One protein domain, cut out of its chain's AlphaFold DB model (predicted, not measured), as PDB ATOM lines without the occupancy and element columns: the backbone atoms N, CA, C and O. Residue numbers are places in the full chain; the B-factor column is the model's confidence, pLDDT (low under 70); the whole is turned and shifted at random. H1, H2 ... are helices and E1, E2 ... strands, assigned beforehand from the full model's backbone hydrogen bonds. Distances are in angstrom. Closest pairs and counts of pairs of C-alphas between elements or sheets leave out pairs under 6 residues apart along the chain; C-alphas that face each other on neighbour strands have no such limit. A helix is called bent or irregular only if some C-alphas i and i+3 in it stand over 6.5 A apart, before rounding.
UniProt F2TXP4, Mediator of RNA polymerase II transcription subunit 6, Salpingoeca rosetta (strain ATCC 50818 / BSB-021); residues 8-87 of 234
ATOM      1  N   LEU A   8       8.812 -13.925 -43.879       88.44
ATOM      2  CA  LEU A   8       9.970 -13.640 -43.041       88.44
ATOM      3  C   LEU A   8       9.988 -14.508 -41.781       88.44
ATOM      4  O   LEU A   8      11.060 -14.960 -41.396       88.44
ATOM      5  N   ASP A   9       8.828 -14.805 -41.189       88.44
ATOM      6  CA  ASP A   9       8.734 -15.697 -40.028       88.44
ATOM      7  C   ASP A   9       9.094 -17.133 -40.416       88.44
ATOM      8  O   ASP A   9       9.819 -17.810 -39.688       88.44
ATOM      9  N   TYR A  10       8.633 -17.583 -41.590       88.69
ATOM     10  CA  TYR A  10       9.051 -18.863 -42.166       88.69
ATOM     11  C   TYR A  10      10.562 -18.869 -42.448       88.69
ATOM     12  O   TYR A  10      11.273 -19.776 -42.025       88.69
ATOM     13  N   PHE A  11      11.068 -17.835 -43.122       89.81
ATOM     14  CA  PHE A  11      12.475 -17.727 -43.503       89.81
ATOM     15  C   PHE A  11      13.395 -17.669 -42.279       89.81
ATOM     16  O   PHE A  11      14.502 -18.191 -42.338       89.81
ATOM     17  N   GLY A  12      12.939 -17.067 -41.178       89.12
ATOM     18  CA  GLY A  12      13.674 -16.957 -39.921       89.12
ATOM     19  C   GLY A  12      13.606 -18.185 -39.013       89.12
ATOM     20  O   GLY A  12      14.213 -18.181 -37.944       89.12
ATOM     21  N   HIS A  13      12.868 -19.236 -39.384       87.56
ATOM     22  CA  HIS A  13      12.696 -20.388 -38.507       87.56
ATOM     23  C   HIS A  13      13.973 -21.258 -38.489       87.56
ATOM     24  O   HIS A  13      14.331 -21.832 -39.526       87.56
ATOM     25  N   PRO A  14      14.639 -21.418 -37.324       74.81
ATOM     26  CA  PRO A  14      15.998 -21.963 -37.220       74.81
ATOM     27  C   PRO A  14      16.136 -23.410 -37.708       74.81
ATOM     28  O   PRO A  14      17.185 -23.775 -38.225       74.81
ATOM     29  N   ASP A  15      15.080 -24.214 -37.580       77.25
ATOM     30  CA  ASP A  15      15.087 -25.621 -38.007       77.25
ATOM     31  C   ASP A  15      14.758 -25.819 -39.495       77.25
ATOM     32  O   ASP A  15      14.908 -26.919 -40.023       77.25
ATOM     33  N   SER A  16      14.285 -24.774 -40.183       76.56
ATOM     34  CA  SER A  16      13.792 -24.882 -41.564       76.56
ATOM     35  C   SER A  16      14.743 -24.290 -42.601       76.56
ATOM     36  O   SER A  16      14.736 -24.723 -43.754       76.56
ATOM     37  N   ASN A  17      15.554 -23.301 -42.207       84.75
ATOM     38  CA  ASN A  17      16.335 -22.508 -43.143       84.75
ATOM     39  C   ASN A  17      17.765 -22.237 -42.635       84.75
ATOM     40  O   ASN A  17      17.944 -21.449 -41.705       84.75
ATOM     41  N   PRO A  18      18.804 -22.800 -43.282       87.69
ATOM     42  CA  PRO A  18      20.196 -22.552 -42.910       87.69
ATOM     43  C   PRO A  18      20.708 -21.167 -43.337       87.69
ATOM     44  O   PRO A  18      21.797 -20.770 -42.931       87.69
ATOM     45  N   PHE A  19      19.971 -20.432 -44.178       90.50
ATOM     46  CA  PHE A  19      20.408 -19.131 -44.692       90.50
ATOM     47  C   PHE A  19      20.145 -17.967 -43.734       90.50
ATOM     48  O   PHE A  19      20.634 -16.865 -43.983       90.50
ATOM     49  N   TYR A  20      19.355 -18.177 -42.682       92.25
ATOM     50  CA  TYR A  20      19.001 -17.121 -41.745       92.25
ATOM     51  C   TYR A  20      20.052 -16.965 -40.642       92.25
ATOM     52  O   TYR A  20      20.429 -17.919 -39.961       92.25
ATOM     53  N   GLU A  21      20.510 -15.730 -40.452       92.69
ATOM     54  CA  GLU A  21      21.533 -15.389 -39.464       92.69
ATOM     55  C   GLU A  21      20.881 -14.937 -38.155       92.69
ATOM     56  O   GLU A  21      20.134 -13.956 -38.128       92.69
ATOM     57  N   ARG A  22      21.211 -15.619 -37.050       91.12
ATOM     58  CA  ARG A  22      20.691 -15.297 -35.707       91.12
ATOM     59  C   ARG A  22      21.185 -13.955 -35.162       91.12
ATOM     60  O   ARG A  22      20.589 -13.415 -34.243       91.12
ATOM     61  N   GLU A  23      22.260 -13.418 -35.727       91.69
ATOM     62  CA  GLU A  23      22.798 -12.095 -35.384       91.69
ATOM     63  C   GLU A  23      22.143 -10.963 -36.195       91.69
ATOM     64  O   GLU A  23      22.501  -9.794 -36.043       91.69
ATOM     65  N   SER A  24      21.188 -11.290 -37.074       93.12
ATOM     66  CA  SER A  24      20.497 -10.296 -37.893       93.12
ATOM     67  C   SER A  24      19.646  -9.341 -37.059       93.12
ATOM     68  O   SER A  24      19.158  -9.657 -35.971       93.12
ATOM     69  N   LEU A  25      19.416  -8.152 -37.615       93.50
ATOM     70  CA  LEU A  25      18.548  -7.146 -37.016       93.50
ATOM     71  C   LEU A  25      17.110  -7.648 -36.855       93.50
ATOM     72  O   LEU A  25      16.444  -7.232 -35.916       93.50
ATOM     73  N   ASN A  26      16.641  -8.556 -37.717       92.44
ATOM     74  CA  ASN A  26      15.318  -9.173 -37.592       92.44
ATOM     75  C   ASN A  26      15.209 -10.021 -36.322       92.44
ATOM     76  O   ASN A  26      14.205  -9.949 -35.618       92.44
ATOM     77  N   GLU A  27      16.253 -10.782 -35.995       91.69
ATOM     78  CA  GLU A  27      16.261 -11.612 -34.792       91.69
ATOM     79  C   GLU A  27      16.321 -10.745 -33.534       91.69
ATOM     80  O   GLU A  27      15.544 -10.940 -32.602       91.69
ATOM     81  N   ARG A  28      17.170  -9.713 -33.543       91.06
ATOM     82  CA  ARG A  28      17.213  -8.723 -32.461       91.06
ATOM     83  C   ARG A  28      15.892  -7.992 -32.304       91.06
ATOM     84  O   ARG A  28      15.426  -7.817 -31.188       91.06
ATOM     85  N   GLN A  29      15.257  -7.605 -33.406       90.88
ATOM     86  CA  GLN A  29      13.946  -6.975 -33.373       90.88
ATOM     87  C   GLN A  29      12.903  -7.899 -32.739       90.88
ATOM     88  O   GLN A  29      12.131  -7.453 -31.893       90.88
ATOM     89  N   LYS A  30      12.914  -9.183 -33.100       88.06
ATOM     90  CA  LYS A  30      12.022 -10.191 -32.527       88.06
ATOM     91  C   LYS A  30      12.267 -10.414 -31.030       88.06
ATOM     92  O   LYS A  30      11.306 -10.568 -30.284       88.06
ATOM     93  N   GLN A  31      13.526 -10.422 -30.592       89.88
ATOM     94  CA  GLN A  31      13.911 -10.657 -29.195       89.88
ATOM     95  C   GLN A  31      13.707  -9.430 -28.298       89.88
ATOM     96  O   GLN A  31      13.171  -9.548 -27.199       89.88
ATOM     97  N   GLU A  32      14.132  -8.256 -28.761       89.25
ATOM     98  CA  GLU A  32      14.076  -6.989 -28.023       89.25
ATOM     99  C   GLU A  32      12.712  -6.282 -28.181       89.25
ATOM    100  O   GLU A  32      12.460  -5.270 -27.529       89.25
ATOM    101  N   GLY A  33      11.820  -6.791 -29.040       86.25
ATOM    102  CA  GLY A  33      10.500  -6.203 -29.287       86.25
ATOM    103  C   GLY A  33      10.565  -4.834 -29.970       86.25
ATOM    104  O   GLY A  33       9.726  -3.968 -29.718       86.25
ATOM    105  N   ILE A  34      11.579  -4.609 -30.808       86.00
ATOM    106  CA  ILE A  34      11.767  -3.337 -31.514       86.00
ATOM    107  C   ILE A  34      10.661  -3.176 -32.568       86.00
ATOM    108  O   ILE A  34      10.270  -4.124 -33.251       86.00
ATOM    109  N   ASP A  35      10.157  -1.957 -32.728       85.00
ATOM    110  CA  ASP A  35       9.228  -1.637 -33.812       85.00
ATOM    111  C   ASP A  35       9.935  -1.784 -35.180       85.00
ATOM    112  O   ASP A  35      11.001  -1.182 -35.366       85.00
ATOM    113  N   PRO A  36       9.384  -2.557 -36.140       78.94
ATOM    114  CA  PRO A  36       9.988  -2.775 -37.453       78.94
ATOM    115  C   PRO A  36      10.369  -1.486 -38.195       78.94
ATOM    116  O   PRO A  36      11.400  -1.443 -38.866       78.94
ATOM    117  N   GLU A  37       9.615  -0.396 -38.030       81.12
ATOM    118  CA  GLU A  37       9.946   0.888 -38.670       81.12
ATOM    119  C   GLU A  37      11.238   1.515 -38.122       81.12
ATOM    120  O   GLU A  37      11.905   2.303 -38.800       81.12
ATOM    121  N   ARG A  38      11.638   1.134 -36.904       84.06
ATOM    122  CA  ARG A  38      12.847   1.636 -36.250       84.06
ATOM    123  C   ARG A  38      14.106   0.891 -36.679       84.06
ATOM    124  O   ARG A  38      15.180   1.443 -36.442       84.06
ATOM    125  N   LEU A  39      14.014  -0.264 -37.363       80.31
ATOM    126  CA  LEU A  39      15.191  -0.998 -37.870       80.31
ATOM    127  C   LEU A  39      16.086  -0.136 -38.764       80.31
ATOM    128  O   LEU A  39      17.301  -0.301 -38.746       80.31
ATOM    129  N   LYS A  40      15.510   0.836 -39.482       81.81
ATOM    130  CA  LYS A  40      16.241   1.775 -40.353       81.81
ATOM    131  C   LYS A  40      17.291   2.609 -39.606       81.81
ATOM    132  O   LYS A  40      18.194   3.162 -40.228       81.81
ATOM    133  N   ASN A  41      17.156   2.732 -38.285       86.38
ATOM    134  CA  ASN A  41      18.097   3.459 -37.433       86.38
ATOM    135  C   ASN A  41      19.239   2.581 -36.909       86.38
ATOM    136  O   ASN A  41      20.186   3.117 -36.331       86.38
ATOM    137  N   TYR A  42      19.140   1.264 -37.083       88.56
ATOM    138  CA  TYR A  42      20.159   0.308 -36.683       88.56
ATOM    139  C   TYR A  42      21.054  -0.030 -37.870       88.56
ATOM    140  O   TYR A  42      20.660   0.064 -39.032       88.56
ATOM    141  N   GLU A  43      22.281  -0.428 -37.562       92.56
ATOM    142  CA  GLU A  43      23.256  -0.847 -38.558       92.56
ATOM    143  C   GLU A  43      23.506  -2.339 -38.413       92.56
ATOM    144  O   GLU A  43      23.686  -2.842 -37.303       92.56
ATOM    145  N   GLY A  44      23.494  -3.052 -39.533       94.25
ATOM    146  CA  GLY A  44      23.663  -4.496 -39.525       94.25
ATOM    147  C   GLY A  44      22.960  -5.192 -40.677       94.25
ATOM    148  O   GLY A  44      22.443  -4.563 -41.603       94.25
ATOM    149  N   VAL A  45      22.984  -6.520 -40.622       95.44
ATOM    150  CA  VAL A  45      22.329  -7.377 -41.609       95.44
ATOM    151  C   VAL A  45      20.834  -7.432 -41.330       95.44
ATOM    152  O   VAL A  45      20.410  -7.724 -40.216       95.44
ATOM    153  N   GLU A  46      20.047  -7.209 -42.371       93.94
ATOM    154  CA  GLU A  46      18.592  -7.282 -42.352       93.94
ATOM    155  C   GLU A  46      18.097  -8.151 -43.515       93.94
ATOM    156  O   GLU A  46      18.646  -8.134 -44.620       93.94
ATOM    157  N   TYR A  47      17.027  -8.894 -43.266       93.69
ATOM    158  CA  TYR A  47      16.232  -9.617 -44.242       93.69
ATOM    159  C   TYR A  47      14.918  -8.870 -44.455       93.69
ATOM    160  O   TYR A  47      14.142  -8.665 -43.522       93.69
ATOM    161  N   ALA A  48      14.661  -8.476 -45.699       92.06
ATOM    162  CA  ALA A  48      13.450  -7.772 -46.095       92.06
ATOM    163  C   ALA A  48      12.774  -8.488 -47.267       92.06
ATOM    164  O   ALA A  48      13.445  -9.019 -48.157       92.06
ATOM    165  N   VAL A  49      11.441  -8.476 -47.303       91.50
ATOM    166  CA  VAL A  49      10.695  -8.961 -48.470       91.50
ATOM    167  C   VAL A  49      10.889  -7.960 -49.605       91.50
ATOM    168  O   VAL A  49      10.485  -6.806 -49.505       91.50
ATOM    169  N   SER A  50      11.547  -8.396 -50.676       89.25
ATOM    170  CA  SER A  50      11.785  -7.575 -51.865       89.25
ATOM    171  C   SER A  50      10.582  -7.618 -52.799       89.25
ATOM    172  O   SER A  50      10.120  -6.586 -53.268       89.25
ATOM    173  N   HIS A  51      10.083  -8.823 -53.071       81.44
ATOM    174  CA  HIS A  51       8.927  -9.063 -53.928       81.44
ATOM    175  C   HIS A  51       8.131 -10.228 -53.347       81.44
ATOM    176  O   HIS A  51       8.718 -11.233 -52.952       81.44
ATOM    177  N   ALA A  52       6.808 -10.119 -53.325       80.00
ATOM    178  CA  ALA A  52       5.928 -11.197 -52.900       80.00
ATOM    179  C   ALA A  52       4.835 -11.394 -53.948       80.00
ATOM    180  O   ALA A  52       4.053 -10.485 -54.217       80.00
ATOM    181  N   GLN A  53       4.791 -12.587 -54.538       77.19
ATOM    182  CA  GLN A  53       3.686 -13.033 -55.369       77.19
ATOM    183  C   GLN A  53       3.159 -14.339 -54.786       77.19
ATOM    184  O   GLN A  53       3.597 -15.430 -55.161       77.19
ATOM    185  N   ASP A  54       2.204 -14.235 -53.869       66.88
ATOM    186  CA  ASP A  54       1.511 -15.417 -53.377       66.88
ATOM    187  C   ASP A  54       0.628 -16.029 -54.474       66.88
ATOM    188  O   ASP A  54      -0.046 -15.292 -55.200       66.88
ATOM    189  N   PRO A  55       0.595 -17.368 -54.624       66.62
ATOM    190  CA  PRO A  55       1.336 -18.414 -53.892       66.62
ATOM    191  C   PRO A  55       2.620 -18.897 -54.608       66.62
ATOM    192  O   PRO A  55       3.122 -19.988 -54.332       66.62
ATOM    193  N   VAL A  56       3.099 -18.163 -55.613       74.00
ATOM    194  CA  VAL A  56       4.044 -18.666 -56.622       74.00
ATOM    195  C   VAL A  56       5.495 -18.521 -56.178       74.00
ATOM    196  O   VAL A  56       6.263 -19.480 -56.260       74.00
ATOM    197  N   LEU A  57       5.882 -17.325 -55.740       82.31
ATOM    198  CA  LEU A  57       7.271 -17.002 -55.447       82.31
ATOM    199  C   LEU A  57       7.350 -15.803 -54.512       82.31
ATOM    200  O   LEU A  57       6.753 -14.755 -54.766       82.31
ATOM    201  N   GLN A  58       8.157 -15.939 -53.470       87.75
ATOM    202  CA  GLN A  58       8.502 -14.828 -52.598       87.75
ATOM    203  C   GLN A  58      10.015 -14.633 -52.600       87.75
ATOM    204  O   GLN A  58      10.778 -15.595 -52.542       87.75
ATOM    205  N   VAL A  59      10.454 -13.385 -52.714       91.06
ATOM    206  CA  VAL A  59      11.864 -13.013 -52.809       91.06
ATOM    207  C   VAL A  59      12.257 -12.266 -51.548       91.06
ATOM    208  O   VAL A  59      11.805 -11.143 -51.312       91.06
ATOM    209  N   ILE A  60      13.143 -12.869 -50.764       93.38
ATOM    210  CA  ILE A  60      13.774 -12.236 -49.609       93.38
ATOM    211  C   ILE A  60      15.104 -11.639 -50.049       93.38
ATOM    212  O   ILE A  60      15.899 -12.278 -50.736       93.38
ATOM    213  N   ARG A  61      15.363 -10.400 -49.650       94.81
ATOM    214  CA  ARG A  61      16.636  -9.719 -49.858       94.81
ATOM    215  C   ARG A  61      17.369  -9.631 -48.532       94.81
ATOM    216  O   ARG A  61      16.849  -9.053 -47.582       94.81
ATOM    217  N   LYS A  62      18.597 -10.143 -48.503       95.50
ATOM    218  CA  LYS A  62      19.570  -9.821 -47.461       95.50
ATOM    219  C   LYS A  62      20.237  -8.507 -47.827       95.50
ATOM    220  O   LYS A  62      20.777  -8.367 -48.928       95.50
ATOM    221  N   GLN A  63      20.195  -7.552 -46.916       95.31
ATOM    222  CA  GLN A  63      20.740  -6.218 -47.100       95.31
ATOM    223  C   GLN A  63      21.552  -5.795 -45.879       95.31
ATOM    224  O   GLN A  63      21.305  -6.245 -44.765       95.31
ATOM    225  N   LEU A  64      22.541  -4.938 -46.106       95.50
ATOM    226  CA  LEU A  64      23.255  -4.233 -45.055       95.50
ATOM    227  C   LEU A  64      22.589  -2.875 -44.860       95.50
ATOM    228  O   LEU A  64      22.676  -2.008 -45.738       95.50
ATOM    229  N   THR A  65      21.937  -2.703 -43.721       92.75
ATOM    230  CA  THR A  65      21.319  -1.439 -43.329       92.75
ATOM    231  C   THR A  65      22.374  -0.556 -42.669       92.75
ATOM    232  O   THR A  65      23.224  -1.029 -41.911       92.75
ATOM    233  N   GLN A  66      22.377   0.723 -43.042       90.50
ATOM    234  CA  GLN A  66      23.336   1.734 -42.602       90.50
ATOM    235  C   GLN A  66      22.578   2.998 -42.213       90.50
ATOM    236  O   GLN A  66      21.622   3.386 -42.890       90.50
ATOM    237  N   ARG A  67      23.018   3.682 -41.158       87.62
ATOM    238  CA  ARG A  67      22.300   4.845 -40.651       87.62
ATOM    239  C   ARG A  67      22.339   5.990 -41.663       87.62
ATOM    240  O   ARG A  67      23.401   6.415 -42.114       87.62
ATOM    241  N   GLY A  68      21.161   6.504 -42.017       85.81
ATOM    242  CA  GLY A  68      21.022   7.634 -42.942       85.81
ATOM    243  C   GLY A  68      21.408   7.328 -44.394       85.81
ATOM    244  O   GLY A  68      21.579   8.257 -45.181       85.81
ATOM    245  N   ARG A  69      21.556   6.049 -44.766       89.44
ATOM    246  CA  ARG A  69      21.855   5.611 -46.135       89.44
ATOM    247  C   ARG A  69      20.844   4.563 -46.599       89.44
ATOM    248  O   ARG A  69      20.289   3.840 -45.773       89.44
ATOM    249  N   PRO A  70      20.596   4.452 -47.914       90.31
ATOM    250  CA  PRO A  70      19.783   3.364 -48.434       90.31
ATOM    251  C   PRO A  70      20.454   2.004 -48.146       90.31
ATOM    252  O   PRO A  70      21.683   1.908 -48.250       90.31
ATOM    253  N   PRO A  71      19.685   0.947 -47.818       92.12
ATOM    254  CA  PRO A  71      20.239  -0.380 -47.570       92.12
ATOM    255  C   PRO A  71      20.996  -0.925 -48.784       92.12
ATOM    256  O   PRO A  71      20.515  -0.854 -49.919       92.12
ATOM    257  N   LYS A  72      22.170  -1.515 -48.549       95.06
ATOM    258  CA  LYS A  72      22.983  -2.131 -49.603       95.06
ATOM    259  C   LYS A  72      22.572  -3.596 -49.793       95.06
ATOM    260  O   LYS A  72      22.707  -4.368 -48.845       95.06
ATOM    261  N   PRO A  73      22.127  -4.030 -50.985       94.75
ATOM    262  CA  PRO A  73      21.814  -5.436 -51.234       94.75
ATOM    263  C   PRO A  73      23.076  -6.306 -51.134       94.75
ATOM    264  O   PRO A  73      24.129  -5.938 -51.658       94.75
ATOM    265  N   LEU A  74      22.960  -7.461 -50.477       94.75
ATOM    266  CA  LEU A  74      24.035  -8.448 -50.326       94.75
ATOM    267  C   LEU A  74      23.717  -9.754 -51.058       94.75
ATOM    268  O   LEU A  74      24.579 -10.298 -51.740       94.75
ATOM    269  N   ALA A  75      22.490 -10.258 -50.915       94.62
ATOM    270  CA  ALA A  75      22.045 -11.491 -51.557       94.62
ATOM    271  C   ALA A  75      20.518 -11.518 -51.705       94.62
ATOM    272  O   ALA A  75      19.797 -10.793 -51.013       94.62
ATOM    273  N   TYR A  76      20.037 -12.390 -52.587       93.88
ATOM    274  CA  TYR A  76      18.617 -12.669 -52.770       93.88
ATOM    275  C   TYR A  76      18.337 -14.144 -52.510       93.88
ATOM    276  O   TYR A  76      19.170 -15.005 -52.794       93.88
ATOM    277  N   TYR A  77      17.149 -14.420 -51.991       93.38
ATOM    278  CA  TYR A  77      16.669 -15.757 -51.701       93.38
ATOM    279  C   TYR A  77      15.258 -15.915 -52.244       93.38
ATOM    280  O   TYR A  77      14.420 -15.026 -52.099       93.38
ATOM    281  N   TYR A  78      15.000 -17.061 -52.850       91.69
ATOM    282  CA  TYR A  78      13.696 -17.467 -53.335       91.69
ATOM    283  C   TYR A  78      13.063 -18.396 -52.311       91.69
ATOM    284  O   TYR A  78      13.638 -19.428 -51.978       91.69
ATOM    285  N   VAL A  79      11.876 -18.050 -51.830       88.38
ATOM    286  CA  VAL A  79      11.031 -18.951 -51.052       88.38
ATOM    287  C   VAL A  79       9.956 -19.488 -51.981       88.38
ATOM    288  O   VAL A  79       9.119 -18.738 -52.489       88.38
ATOM    289  N   ALA A  80      10.000 -20.794 -52.224       84.69
ATOM    290  CA  ALA A  80       9.060 -21.475 -53.096       84.69
ATOM    291  C   ALA A  80       8.664 -22.826 -52.485       84.69
ATOM    292  O   ALA A  80       9.517 -23.630 -52.116       84.69
ATOM    293  N   ARG A  81       7.349 -23.065 -52.358       77.00
ATOM    294  CA  ARG A  81       6.763 -24.275 -51.734       77.00
ATOM    295  C   ARG A  81       7.337 -24.629 -50.366       77.00
ATOM    296  O   ARG A  81       7.633 -25.791 -50.098       77.00
ATOM    297  N   GLY A  82       7.510 -23.623 -49.516       77.88
ATOM    298  CA  GLY A  82       8.031 -23.845 -48.171       77.88
ATOM    299  C   GLY A  82       9.471 -24.357 -48.158       77.88
ATOM    300  O   GLY A  82       9.830 -25.070 -47.228       77.88
ATOM    301  N   ASN A  83      10.276 -24.004 -49.169       83.94
ATOM    302  CA  ASN A  83      11.732 -24.146 -49.165       83.94
ATOM    303  C   ASN A  83      12.385 -22.816 -49.558       83.94
ATOM    304  O   ASN A  83      11.891 -22.129 -50.457       83.94
ATOM    305  N   ALA A  84      13.500 -22.475 -48.911       89.31
ATOM    306  CA  ALA A  84      14.324 -21.320 -49.251       89.31
ATOM    307  C   ALA A  84      15.525 -21.740 -50.118       89.31
ATOM    308  O   ALA A  84      16.198 -22.725 -49.826       89.31
ATOM    309  N   PHE A  85      15.819 -20.968 -51.162       91.00
ATOM    310  CA  PHE A  85      16.952 -21.169 -52.067       91.00
ATOM    311  C   PHE A  85      17.719 -19.865 -52.242       91.00
ATOM    312  O   PHE A  85      17.112 -18.815 -52.444       91.00
ATOM    313  N   GLN A  86      19.048 -19.913 -52.222       92.75
ATOM    314  CA  GLN A  86      19.864 -18.744 -52.539       92.75
ATOM    315  C   GLN A  86      19.890 -18.496 -54.052       92.75
ATOM    316  O   GLN A  86      20.137 -19.409 -54.841       92.75
ATOM    317  N   ALA A  87      19.654 -17.250 -54.461       90.94
ATOM    318  CA  ALA A  87      19.797 -16.841 -55.849       90.94
ATOM    319  C   ALA A  87      21.288 -16.815 -56.234       90.94
ATOM    320  O   ALA A  87      22.084 -16.199 -55.516       90.94
TER     321      ALA A  87
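What this domain is: This is residues 8 to 87 of the 234 residues of the protein "Mediator of RNA polymerase II transcription subunit 6" of Salpingoeca rosetta (strain ATCC 50818 / BSB-021) (UniProt F2TXP4). A long, strongly twisted and curled sheet of four strands, E1 to E4, makes the main wall, and three short helices, H1, H2 and H3, only graze it. H1 and H2, with the long link between them, gather on one side of this wall, while H3 sits near the end where E2 turns into E3. The 80 printed residues hold three named helices and four named strands, in the order H1 H2 H3 E1 E2 E3 E4. The sheet runs E1 - E2 - E3 - E4, all antiparallel, and the class is mixed, helices and strands. The whole is compact, with a radius of gyration of the C-alphas of 12.4 A and spans of 34 by 24 by 19 A.

Where its parts are: Strand E1, residues 44 to 53, is 26.9 A long and begins at C-alpha 44, (23.663, -4.496, -39.525). E2, residues 57 to 66, is 27.8 A long. E3, residues 69 to 80, is the longest strand at 30.8 A and bends by 62 degrees at residue 74. E4, residues 83 to 86, ends at C-alpha 86, (19.864, -18.744, -52.539). H1, residues 8 to 11, begins at C-alpha 8, (9.970, -13.640, -43.041). H2 is residues 25 to 32, 10.0 A long. H3, residues 36 to 41, is irregular, but only just: C-alphas 37 and 40 are 6.6 A apart.

How they stand to each other: The four strands form a meander, each strand the antiparallel neighbour of the one before, and each successive pair is a hairpin. E1 and E2 run at 153 degrees, with N 46 and O 63 within hydrogen-bond range at 2.9 A. E2 and E3 run at 155 degrees, with N 60 and O 77 within range at 2.8 A. E3 and E4 run at 132 degrees, with N 78 and O 85 within range at 2.8 A. E1 and E4 are the edge strands and are apart. H2 grazes the sheet with residues 25 to 27; its closest C-alphas to E1 are those of Leu 25 and Glu 46, 5.3 A apart. H3 grazes it with residues 39 to 41, and its closest C-alphas to E2 are those of Lys 40 and Thr 65, 6.7 A apart. H2 and H3 only just touch, with 3 pairs of C-alphas within 8 A, the closest Leu 25 and Leu 39 at 7.1 A, at a steep tilt of 64 degrees, opposite ways. H1 grazes the sheet with residues 8 to 11; the C-alphas of Phe 11 and Ala 84, its closest to E4, are 7.0 A apart. In H2 every O i to N i+4 pair is within hydrogen-bond range; in H3 it is 0 of 2, with 2 of 3 O i to N i+3 pairs, and H1 is too short for an O i to N i+4 pair.

The domain as a whole: The C-alphas of Gly 68 and Arg 81 are the two farthest apart, at 36.0 A. The printed part has no cut. The link from H1 to H2, 13 residues, is long; the other links are tight. Mean pLDDT of the printed part is 88.0, and residues 54 to 55 are under 70.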